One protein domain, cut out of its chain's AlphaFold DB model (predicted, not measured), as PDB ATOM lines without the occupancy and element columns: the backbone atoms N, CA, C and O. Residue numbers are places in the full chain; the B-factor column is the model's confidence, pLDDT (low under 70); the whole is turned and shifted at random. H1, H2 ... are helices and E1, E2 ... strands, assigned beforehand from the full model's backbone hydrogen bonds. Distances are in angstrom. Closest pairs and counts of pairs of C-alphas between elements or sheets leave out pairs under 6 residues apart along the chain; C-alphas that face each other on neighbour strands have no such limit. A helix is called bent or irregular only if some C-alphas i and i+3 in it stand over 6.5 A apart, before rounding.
ATOM      1  N   ILE A   3     143.475 185.674 188.141       88.12
ATOM      2  CA  ILE A   3     143.676 184.983 186.869       88.12
ATOM      3  C   ILE A   3     142.869 183.694 186.895       88.12
ATOM      4  O   ILE A   3     142.990 182.898 187.822       88.12
ATOM      5  N   LEU A   4     142.048 183.489 185.873       89.06
ATOM      6  CA  LEU A   4     141.382 182.222 185.605       89.06
ATOM      7  C   LEU A   4     142.067 181.570 184.413       89.06
ATOM      8  O   LEU A   4     142.176 182.197 183.357       89.06
ATOM      9  N   VAL A   5     142.508 180.332 184.585       88.69
ATOM     10  CA  VAL A   5     143.095 179.505 183.534       88.69
ATOM     11  C   VAL A   5     142.178 178.313 183.311       88.69
ATOM     12  O   VAL A   5     142.065 177.432 184.160       88.69
ATOM     13  N   ASP A   6     141.510 178.305 182.168       87.81
ATOM     14  CA  ASP A   6     140.729 177.172 181.692       87.81
ATOM     15  C   ASP A   6     141.653 176.245 180.904       87.81
ATOM     16  O   ASP A   6     142.455 176.717 180.091       87.81
ATOM     17  N   HIS A   7     141.586 174.943 181.158       84.31
ATOM     18  CA  HIS A   7     142.508 173.987 180.555       84.31
ATOM     19  C   HIS A   7     141.953 173.391 179.256       84.31
ATOM     20  O   HIS A   7     140.762 173.146 179.124       84.31
ATOM     21  N   LEU A   8     142.843 173.084 178.308       81.00
ATOM     22  CA  LEU A   8     142.514 172.366 177.066       81.00
ATOM     23  C   LEU A   8     141.978 170.961 177.336       81.00
ATOM     24  O   LEU A   8     141.199 170.434 176.546       81.00
ATOM     25  N   ASN A   9     142.414 170.348 178.435       80.88
ATOM     26  CA  ASN A   9     141.946 169.034 178.829       80.88
ATOM     27  C   ASN A   9     140.673 169.172 179.683       80.88
ATOM     28  O   ASN A   9     140.783 169.691 180.794       80.88
ATOM     29  N   PRO A  10     139.507 168.670 179.234       71.75
ATOM     30  CA  PRO A  10     138.242 168.810 179.964       71.75
ATOM     31  C   PRO A  10     138.218 168.049 181.299       71.75
ATOM     32  O   PRO A  10     137.386 168.332 182.153       71.75
ATOM     33  N   ASP A  11     139.137 167.098 181.491       81.25
ATOM     34  CA  ASP A  11     139.315 166.365 182.751       81.25
ATOM     35  C   ASP A  11     140.050 167.197 183.819       81.25
ATOM     36  O   ASP A  11     139.958 166.918 185.014       81.25
ATOM     37  N   ARG A  12     140.763 168.265 183.419       77.81
ATOM     38  CA  ARG A  12     141.381 169.175 184.385       77.81
ATOM     39  C   ARG A  12     140.419 170.303 184.744       77.81
ATOM     40  O   ARG A  12     140.024 171.056 183.855       77.81
ATOM     41  N   PRO A  13     140.138 170.516 186.040       80.94
ATOM     42  CA  PRO A  13     139.361 171.668 186.453       80.94
ATOM     43  C   PRO A  13     140.104 172.971 186.107       80.94
ATOM     44  O   PRO A  13     141.346 172.988 186.070       80.94
ATOM     45  N   PRO A  14     139.363 174.065 185.863       82.81
ATOM     46  CA  PRO A  14     139.952 175.382 185.703       82.81
ATOM     47  C   PRO A  14     140.678 175.794 186.985       82.81
ATOM     48  O   PRO A  14     140.241 175.503 188.100       82.81
ATOM     49  N   VAL A  15     141.797 176.493 186.822       85.25
ATOM     50  CA  VAL A  15     142.610 176.982 187.934       85.25
ATOM     51  C   VAL A  15     142.341 178.464 188.121       85.25
ATOM     52  O   VAL A  15     142.535 179.269 187.211       85.25
ATOM     53  N   GLN A  16     141.920 178.828 189.329       87.56
ATOM     54  CA  GLN A  16     141.824 180.216 189.756       87.56
ATOM     55  C   GLN A  16     143.044 180.573 190.601       87.56
ATOM     56  O   GLN A  16     143.290 179.971 191.644       87.56
ATOM     57  N   ILE A  17     143.784 181.582 190.159       85.31
ATOM     58  CA  ILE A  17     144.965 182.108 190.834       85.31
ATOM     59  C   ILE A  17     144.640 183.522 191.301       85.31
ATOM     60  O   ILE A  17     144.426 184.429 190.495       85.31
ATOM     61  N   THR A  18     144.605 183.710 192.615       85.31
ATOM     62  CA  THR A  18     144.426 185.026 193.230       85.31
ATOM     63  C   THR A  18     145.797 185.578 193.608       85.31
ATOM     64  O   THR A  18     146.550 184.960 194.362       85.31
ATOM     65  N   ILE A  19     146.144 186.728 193.038       80.62
ATOM     66  CA  ILE A  19     147.391 187.433 193.328       80.62
ATOM     67  C   ILE A  19     147.067 188.632 194.207       80.62
ATOM     68  O   ILE A  19     146.548 189.651 193.733       80.62
ATOM     69  N   ASP A  20     147.423 188.498 195.472       80.38
ATOM     70  CA  ASP A  20     147.306 189.514 196.506       80.38
ATOM     71  C   ASP A  20     148.702 189.870 197.029       80.38
ATOM     72  O   ASP A  20     149.680 189.187 196.723       80.38
ATOM     73  N   ASP A  21     148.791 190.901 197.869       70.06
ATOM     74  CA  ASP A  21     150.045 191.302 198.526       70.06
ATOM     75  C   ASP A  21     150.731 190.117 199.239       70.06
ATOM     76  O   ASP A  21     151.926 189.895 199.080       70.06
ATOM     77  N   ARG A  22     149.943 189.243 199.882       73.31
ATOM     78  CA  ARG A  22     150.443 188.020 200.535       73.31
ATOM     79  C   ARG A  22     150.996 186.984 199.556       73.31
ATOM     80  O   ARG A  22     151.963 186.300 199.869       73.31
ATOM     81  N   THR A  23     150.377 186.838 198.384       70.75
ATOM     82  CA  THR A  23     150.823 185.893 197.346       70.75
ATOM     83  C   THR A  23     152.164 186.334 196.763       70.75
ATOM     84  O   THR A  23     153.017 185.506 196.450       70.75
ATOM     85  N   LEU A  24     152.348 187.650 196.637       69.06
ATOM     86  CA  LEU A  24     153.579 188.273 196.161       69.06
ATOM     87  C   LEU A  24     154.696 188.250 197.210       69.06
ATOM     88  O   LEU A  24     155.862 188.178 196.831       69.06
ATOM     89  N   ASP A  25     154.348 188.282 198.497       67.50
ATOM     90  CA  ASP A  25     155.298 188.152 199.608       67.50
ATOM     91  C   ASP A  25     155.857 186.722 199.729       67.50
ATOM     92  O   ASP A  25     157.027 186.534 200.053       67.50
ATOM     93  N   TYR A  26     155.044 185.712 199.389       68.81
ATOM     94  CA  TYR A  26     155.398 184.303 199.570       68.81
ATOM     95  C   TYR A  26     156.518 183.835 198.630       68.81
ATOM     96  O   TYR A  26     157.598 183.482 199.096       68.81
ATOM     97  N   ASP A  27     156.287 183.836 197.311       74.94
ATOM     98  CA  ASP A  27     157.364 183.704 196.323       74.94
ATOM     99  C   ASP A  27     156.882 184.072 194.897       74.94
ATOM    100  O   ASP A  27     156.234 183.269 194.214       74.94
ATOM    101  N   PRO A  28     157.209 185.276 194.393       75.75
ATOM    102  CA  PRO A  28     156.732 185.734 193.087       75.75
ATOM    103  C   PRO A  28     157.377 184.958 191.925       75.75
ATOM    104  O   PRO A  28     156.814 184.896 190.833       75.75
ATOM    105  N   VAL A  29     158.537 184.330 192.153       79.94
ATOM    106  CA  VAL A  29     159.245 183.525 191.149       79.94
ATOM    107  C   VAL A  29     158.562 182.171 190.963       79.94
ATOM    108  O   VAL A  29     158.341 181.753 189.825       79.94
ATOM    109  N   ALA A  30     158.180 181.502 192.054       81.62
ATOM    110  CA  ALA A  30     157.393 180.274 192.004       81.62
ATOM    111  C   ALA A  30     156.043 180.501 191.310       81.62
ATOM    112  O   ALA A  30     155.665 179.717 190.439       81.62
ATOM    113  N   LEU A  31     155.369 181.617 191.614       81.56
ATOM    114  CA  LEU A  31     154.126 182.009 190.950       81.56
ATOM    115  C   LEU A  31     154.326 182.221 189.441       81.56
ATOM    116  O   LEU A  31     153.575 181.676 188.633       81.56
ATOM    117  N   ALA A  32     155.364 182.962 189.046       82.69
ATOM    118  CA  ALA A  32     155.684 183.182 187.638       82.69
ATOM    119  C   ALA A  32     155.972 181.875 186.890       82.69
ATOM    120  O   ALA A  32     155.549 181.685 185.747       82.69
ATOM    121  N   ARG A  33     156.682 180.955 187.543       85.50
ATOM    122  CA  ARG A  33     156.985 179.636 186.999       85.50
ATOM    123  C   ARG A  33     155.718 178.788 186.849       85.50
ATOM    124  O   ARG A  33     155.502 178.242 185.773       85.50
ATOM    125  N   GLN A  34     154.844 178.770 187.854       82.62
ATOM    126  CA  GLN A  34     153.556 178.077 187.791       82.62
ATOM    127  C   GLN A  34     152.676 178.602 186.645       82.62
ATOM    128  O   GLN A  34     152.082 177.813 185.912       82.62
ATOM    129  N   LEU A  35     152.632 179.923 186.445       83.50
ATOM    130  CA  LEU A  35     151.909 180.540 185.328       83.50
ATOM    131  C   LEU A  35     152.495 180.115 183.974       83.50
ATOM    132  O   LEU A  35     151.737 179.778 183.068       83.50
ATOM    133  N   ARG A  36     153.828 180.067 183.838       82.94
ATOM    134  CA  ARG A  36     154.503 179.591 182.616       82.94
ATOM    135  C   ARG A  36     154.234 178.114 182.323       82.94
ATOM    136  O   ARG A  36     154.014 177.766 181.170       82.94
ATOM    137  N   GLU A  37     154.222 177.261 183.344       83.56
ATOM    138  CA  GLU A  37     153.926 175.827 183.199       83.56
ATOM    139  C   GLU A  37     152.453 175.565 182.833       83.56
ATOM    140  O   GLU A  37     152.144 174.561 182.194       83.56
ATOM    141  N   ALA A  38     151.541 176.485 183.167       79.19
ATOM    142  CA  ALA A  38     150.131 176.394 182.785       79.19
ATOM    143  C   ALA A  38     149.865 176.750 181.307       79.19
ATOM    144  O   ALA A  38     148.892 176.258 180.736       79.19
ATOM    145  N   VAL A  39     150.729 177.552 180.663       80.62
ATOM    146  CA  VAL A  39     150.588 178.018 179.264       80.62
ATOM    147  C   VAL A  39     150.271 176.903 178.253       80.62
ATOM    148  O   VAL A  39     149.269 177.036 177.552       80.62
ATOM    149  N   PRO A  40     151.057 175.811 178.137       81.00
ATOM    150  CA  PRO A  40     150.817 174.777 177.122       81.00
ATOM    151  C   PRO A  40     149.500 174.021 177.322       81.00
ATOM    152  O   PRO A  40     149.028 173.345 176.412       81.00
ATOM    153  N   HIS A  41     148.913 174.118 178.513       81.31
ATOM    154  CA  HIS A  41     147.667 173.454 178.865       81.31
ATOM    155  C   HIS A  41     146.482 174.420 178.926       81.31
ATOM    156  O   HIS A  41     145.365 173.961 179.140       81.31
ATOM    157  N   ALA A  42     146.697 175.726 178.749       84.12
ATOM    158  CA  ALA A  42     145.666 176.745 178.862       84.12
ATOM    159  C   ALA A  42     144.878 176.881 177.550       84.12
ATOM    160  O   ALA A  42     145.418 177.290 176.525       84.12
ATOM    161  N   ALA A  43     143.581 176.579 177.592       87.44
ATOM    162  CA  ALA A  43     142.643 176.847 176.504       87.44
ATOM    163  C   ALA A  43     142.223 178.313 176.490       87.44
ATOM    164  O   ALA A  43     142.118 178.944 175.440       87.44
ATOM    165  N   ARG A  44     141.969 178.854 177.684       88.88
ATOM    166  CA  ARG A  44     141.487 180.215 177.862       88.88
ATOM    167  C   ARG A  44     142.072 180.815 179.123       88.88
ATOM    168  O   ARG A  44     142.116 180.164 180.160       88.88
ATOM    169  N   VAL A  45     142.479 182.075 179.046       90.56
ATOM    170  CA  VAL A  45     142.936 182.837 180.208       90.56
ATOM    171  C   VAL A  45     142.095 184.091 180.339       90.56
ATOM    172  O   VAL A  45     141.862 184.802 179.361       90.56
ATOM    173  N   ARG A  46     141.639 184.361 181.561       90.38
ATOM    174  CA  ARG A  46     140.920 185.586 181.915       90.38
ATOM    175  C   ARG A  46     141.660 186.267 183.044       90.38
ATOM    176  O   ARG A  46     141.823 185.690 184.116       90.38
ATOM    177  N   TRP A  47     142.096 187.490 182.807       90.81
ATOM    178  CA  TRP A  47     142.844 188.272 183.771       90.81
ATOM    179  C   TRP A  47     142.035 189.481 184.222       90.81
ATOM    180  O   TRP A  47     141.702 190.363 183.435       90.81
ATOM    181  N   PHE A  48     141.728 189.528 185.513       89.50
ATOM    182  CA  PHE A  48     140.979 190.599 186.154       89.50
ATOM    183  C   PHE A  48     141.933 191.480 186.954       89.50
ATOM    184  O   PHE A  48     142.496 191.060 187.975       89.50
ATOM    185  N   ARG A  49     142.095 192.723 186.501       86.94
ATOM    186  CA  ARG A  49     142.962 193.718 187.128       86.94
ATOM    187  C   ARG A  49     142.171 194.970 187.518       86.94
ATOM    188  O   ARG A  49     141.118 195.250 186.943       86.94
ATOM    189  N   PRO A  50     142.655 195.753 188.494       79.50
ATOM    190  CA  PRO A  50     142.091 197.075 188.738       79.50
ATOM    191  C   PRO A  50     142.195 197.910 187.451       79.50
ATOM    192  O   PRO A  50     143.276 198.047 186.883       79.50
ATOM    193  N   GLY A  51     141.059 198.412 186.962       82.56
ATOM    194  CA  GLY A  51     140.974 199.184 185.716       82.56
ATOM    195  C   GLY A  51     140.612 198.386 184.456       82.56
ATOM    196  O   GLY A  51     140.547 198.979 183.385       82.56
ATOM    197  N   GLY A  52     140.353 197.075 184.547       85.19
ATOM    198  CA  GLY A  52     139.788 196.315 183.425       85.19
ATOM    199  C   GLY A  52     140.021 194.808 183.488       85.19
ATOM    200  O   GLY A  52     140.748 194.300 184.338       85.19
ATOM    201  N   SER A  53     139.419 194.080 182.552       88.38
ATOM    202  CA  SER A  53     139.621 192.639 182.394       88.38
ATOM    203  C   SER A  53     140.084 192.310 180.986       88.38
ATOM    204  O   SER A  53     139.548 192.849 180.020       88.38
ATOM    205  N   GLU A  54     141.039 191.398 180.877       88.25
ATOM    206  CA  GLU A  54     141.512 190.856 179.609       88.25
ATOM    207  C   GLU A  54     141.120 189.384 179.480       88.25
ATOM    208  O   GLU A  54     141.082 188.647 180.465       88.25
ATOM    209  N   ASP A  55     140.815 188.960 178.260       88.81
ATOM    210  CA  ASP A  55     140.392 187.600 177.943       88.81
ATOM    211  C   ASP A  55     141.108 187.143 176.677       88.81
ATOM    212  O   ASP A  55     141.202 187.903 175.708       88.81
ATOM    213  N   SER A  56     141.597 185.905 176.666       87.19
ATOM    214  CA  SER A  56     142.318 185.368 175.512       87.19
ATOM    215  C   SER A  56     141.428 185.171 174.280       87.19
ATOM    216  O   SER A  56     141.914 185.098 173.157       87.19
ATOM    217  N   LEU A  57     140.101 185.141 174.437       82.06
ATOM    218  CA  LEU A  57     139.189 185.158 173.290       82.06
ATOM    219  C   LEU A  57     139.156 186.517 172.573       82.06
ATOM    220  O   LEU A  57     138.687 186.595 171.443       82.06
ATOM    221  N   GLY A  58     139.671 187.582 173.196       76.06
ATOM    222  CA  GLY A  58     139.740 188.929 172.623       76.06
ATOM    223  C   GLY A  58     140.844 189.131 171.578       76.06
ATOM    224  O   GLY A  58     141.150 190.274 171.251       76.06
ATOM    225  N   GLY A  59     141.464 188.053 171.085       76.12
ATOM    226  CA  GLY A  59     142.524 188.090 170.070       76.12
ATOM    227  C   GLY A  59     143.952 187.986 170.611       76.12
ATOM    228  O   GLY A  59     144.886 187.991 169.817       76.12
ATOM    229  N   ARG A  60     144.137 187.859 171.933       83.50
ATOM    230  CA  ARG A  60     145.444 187.570 172.545       83.50
ATOM    231  C   ARG A  60     145.552 186.116 172.960       83.50
ATOM    232  O   ARG A  60     144.633 185.562 173.548       83.50
ATOM    233  N   SER A  61     146.705 185.510 172.744       86.12
ATOM    234  CA  SER A  61     146.935 184.128 173.153       86.12
ATOM    235  C   SER A  61     146.967 184.007 174.687       86.12
ATOM    236  O   SER A  61     147.437 184.924 175.366       86.12
ATOM    237  N   PRO A  62     146.555 182.862 175.263       86.50
ATOM    238  CA  PRO A  62     146.709 182.580 176.695       86.50
ATOM    239  C   PRO A  62     148.132 182.850 177.203       86.50
ATOM    240  O   PRO A  62     148.321 183.441 178.265       86.50
ATOM    241  N   ALA A  63     149.130 182.476 176.395       86.19
ATOM    242  CA  ALA A  63     150.545 182.717 176.652       86.19
ATOM    243  C   ALA A  63     150.888 184.207 176.801       86.19
ATOM    244  O   ALA A  63     151.660 184.566 177.684       86.19
ATOM    245  N   GLU A  64     150.308 185.070 175.963       88.19
ATOM    246  CA  GLU A  64     150.570 186.512 175.974       88.19
ATOM    247  C   GLU A  64     149.990 187.169 177.226       88.19
ATOM    248  O   GLU A  64     150.667 187.963 177.873       88.19
ATOM    249  N   ILE A  65     148.765 186.796 177.613       89.19
ATOM    250  CA  ILE A  65     148.141 187.316 178.839       89.19
ATOM    251  C   ILE A  65     148.935 186.870 180.068       89.19
ATOM    252  O   ILE A  65     149.216 187.680 180.945       89.19
ATOM    253  N   LEU A  66     149.334 185.596 180.133       85.75
ATOM    254  CA  LEU A  66     150.135 185.084 181.247       85.75
ATOM    255  C   LEU A  66     151.531 185.721 181.292       85.75
ATOM    256  O   LEU A  66     152.036 185.981 182.381       85.75
ATOM    257  N   ALA A  67     152.140 186.015 180.142       84.81
ATOM    258  CA  ALA A  67     153.405 186.741 180.082       84.81
ATOM    259  C   ALA A  67     153.270 188.174 180.624       84.81
ATOM    260  O   ALA A  67     154.105 188.577 181.429       84.81
ATOM    261  N   ASP A  68     152.206 188.901 180.261       86.31
ATOM    262  CA  ASP A  68     151.922 190.248 180.790       86.31
ATOM    263  C   ASP A  68     151.691 190.208 182.307       86.31
ATOM    264  O   ASP A  68     152.245 191.011 183.052       86.31
ATOM    265  N   VAL A  69     150.945 189.210 182.793       85.00
ATOM    266  CA  VAL A  69     150.753 188.984 184.233       85.00
ATOM    267  C   VAL A  69     152.093 188.806 184.941       85.00
ATOM    268  O   VAL A  69     152.303 189.435 185.974       85.00
ATOM    269  N   VAL A  70     152.983 187.965 184.400       83.12
ATOM    270  CA  VAL A  70     154.314 187.704 184.969       83.12
ATOM    271  C   VAL A  70     155.187 188.958 184.956       83.12
ATOM    272  O   VAL A  70     155.842 189.231 185.959       83.12
ATOM    273  N   ASP A  71     155.173 189.723 183.866       82.44
ATOM    274  CA  ASP A  71     155.903 190.992 183.737       82.44
ATOM    275  C   ASP A  71     155.417 192.040 184.752       82.44
ATOM    276  O   ASP A  71     156.203 192.800 185.315       82.44
ATOM    277  N   ARG A  72     154.117 192.017 185.071       78.38
ATOM    278  CA  ARG A  72     153.509 192.887 186.084       78.38
ATOM    279  C   ARG A  72     153.684 192.427 187.525       78.38
ATOM    280  O   ARG A  72     153.323 193.188 188.430       78.38
ATOM    281  N   LEU A  73     154.187 191.218 187.777       75.25
ATOM    282  CA  LEU A  73     154.540 190.834 189.142       75.25
ATOM    283  C   LEU A  73     155.688 191.737 189.595       75.25
ATOM    284  O   LEU A  73     156.660 191.889 188.852       75.25
TER     285      LEU A  73
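AT A GLANCE: This is residues 3 to 73 of the 91 residues of an uncharacterized protein of Frankia sp. QA3 (UniProt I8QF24). A four-stranded antiparallel sheet forms a wall, and two helices, H2 and H3, lie side by side over one of its faces, running opposite ways along the strands, while the other face is bare. The short helix H1 sits off the sheet, at the turn from E2 into H2. The printed part has 71 residues, with three named helices and four named strands in the order E1, E2, H1, H2, E3, E4, H3, and the sheet's order is E2, E1, E3, E4. The class is mixed, helices and strands. The whole is compact, with a radius of gyration of the C-alphas of 11.7 A, and spans 32 by 27 by 16 A.

HOW THE PARTS SIT: In the sheet, E1, residues 3 to 7, and E3, residues 42 to 49, are inner strands and antiparallel neighbours at 170 degrees, with N 4 and O 46 2.8 A apart, within hydrogen-bond range. The edge strand E2, residues 15 to 18, forms a hairpin with E1, with N 5 and O 15 at 2.8 A. The other edge strand, E4, residues 52 to 55, forms a hairpin with E3, with N 47 and O 54 at 2.8 A. H3, residues 62 to 71, is on the sheet over E3 at a height of 9.2 A; the closest C-alphas of the two, those of Val 45 and Pro 62, are 5.2 A apart. H3 runs along the strands, only just, at 28 degrees to E3 on the local plane. H2, residues 28 to 41, is on the same face, over E2 and E1, at a height of 10.4 A. H2 and H3 touch at a shallow tilt of 8 degrees, opposite ways; their closest C-alphas, those of Val 39 and Ala 63, are 5.4 A apart. H1, residues 21 to 26, is not on the sheet and is apart from H3. E2, H1, H2 and E3 make a split strand-helix-strand unit, two strands running the same way with E1 between them, and its crossover is right-handed. Every O i to N i+4 pair is within hydrogen-bond range in H1 and H3, and 8 of 10 are in H2.

IN THESE COORDINATES: E1 begins at C-alpha 3, (143.676, 184.983, 186.869), and is 12.7 A long; E3 is 19.1 A, E2 9.8 A and E4 10.3 A. H2 is 20.9 A long and only just irregular, with C-alphas 37 and 40 6.9 A apart. H1 is 8.9 A long. H3 is 14.3 A long and ends at C-alpha 71, (155.903, 190.992, 183.737).

THE WHOLE: The two C-alphas farthest apart, those of Asp 11 and Gly 51, are 33.0 A apart. The printed part has no cut and no long link. Mean pLDDT of the printed part is 82.5, and residues 24 to 26 are under 70.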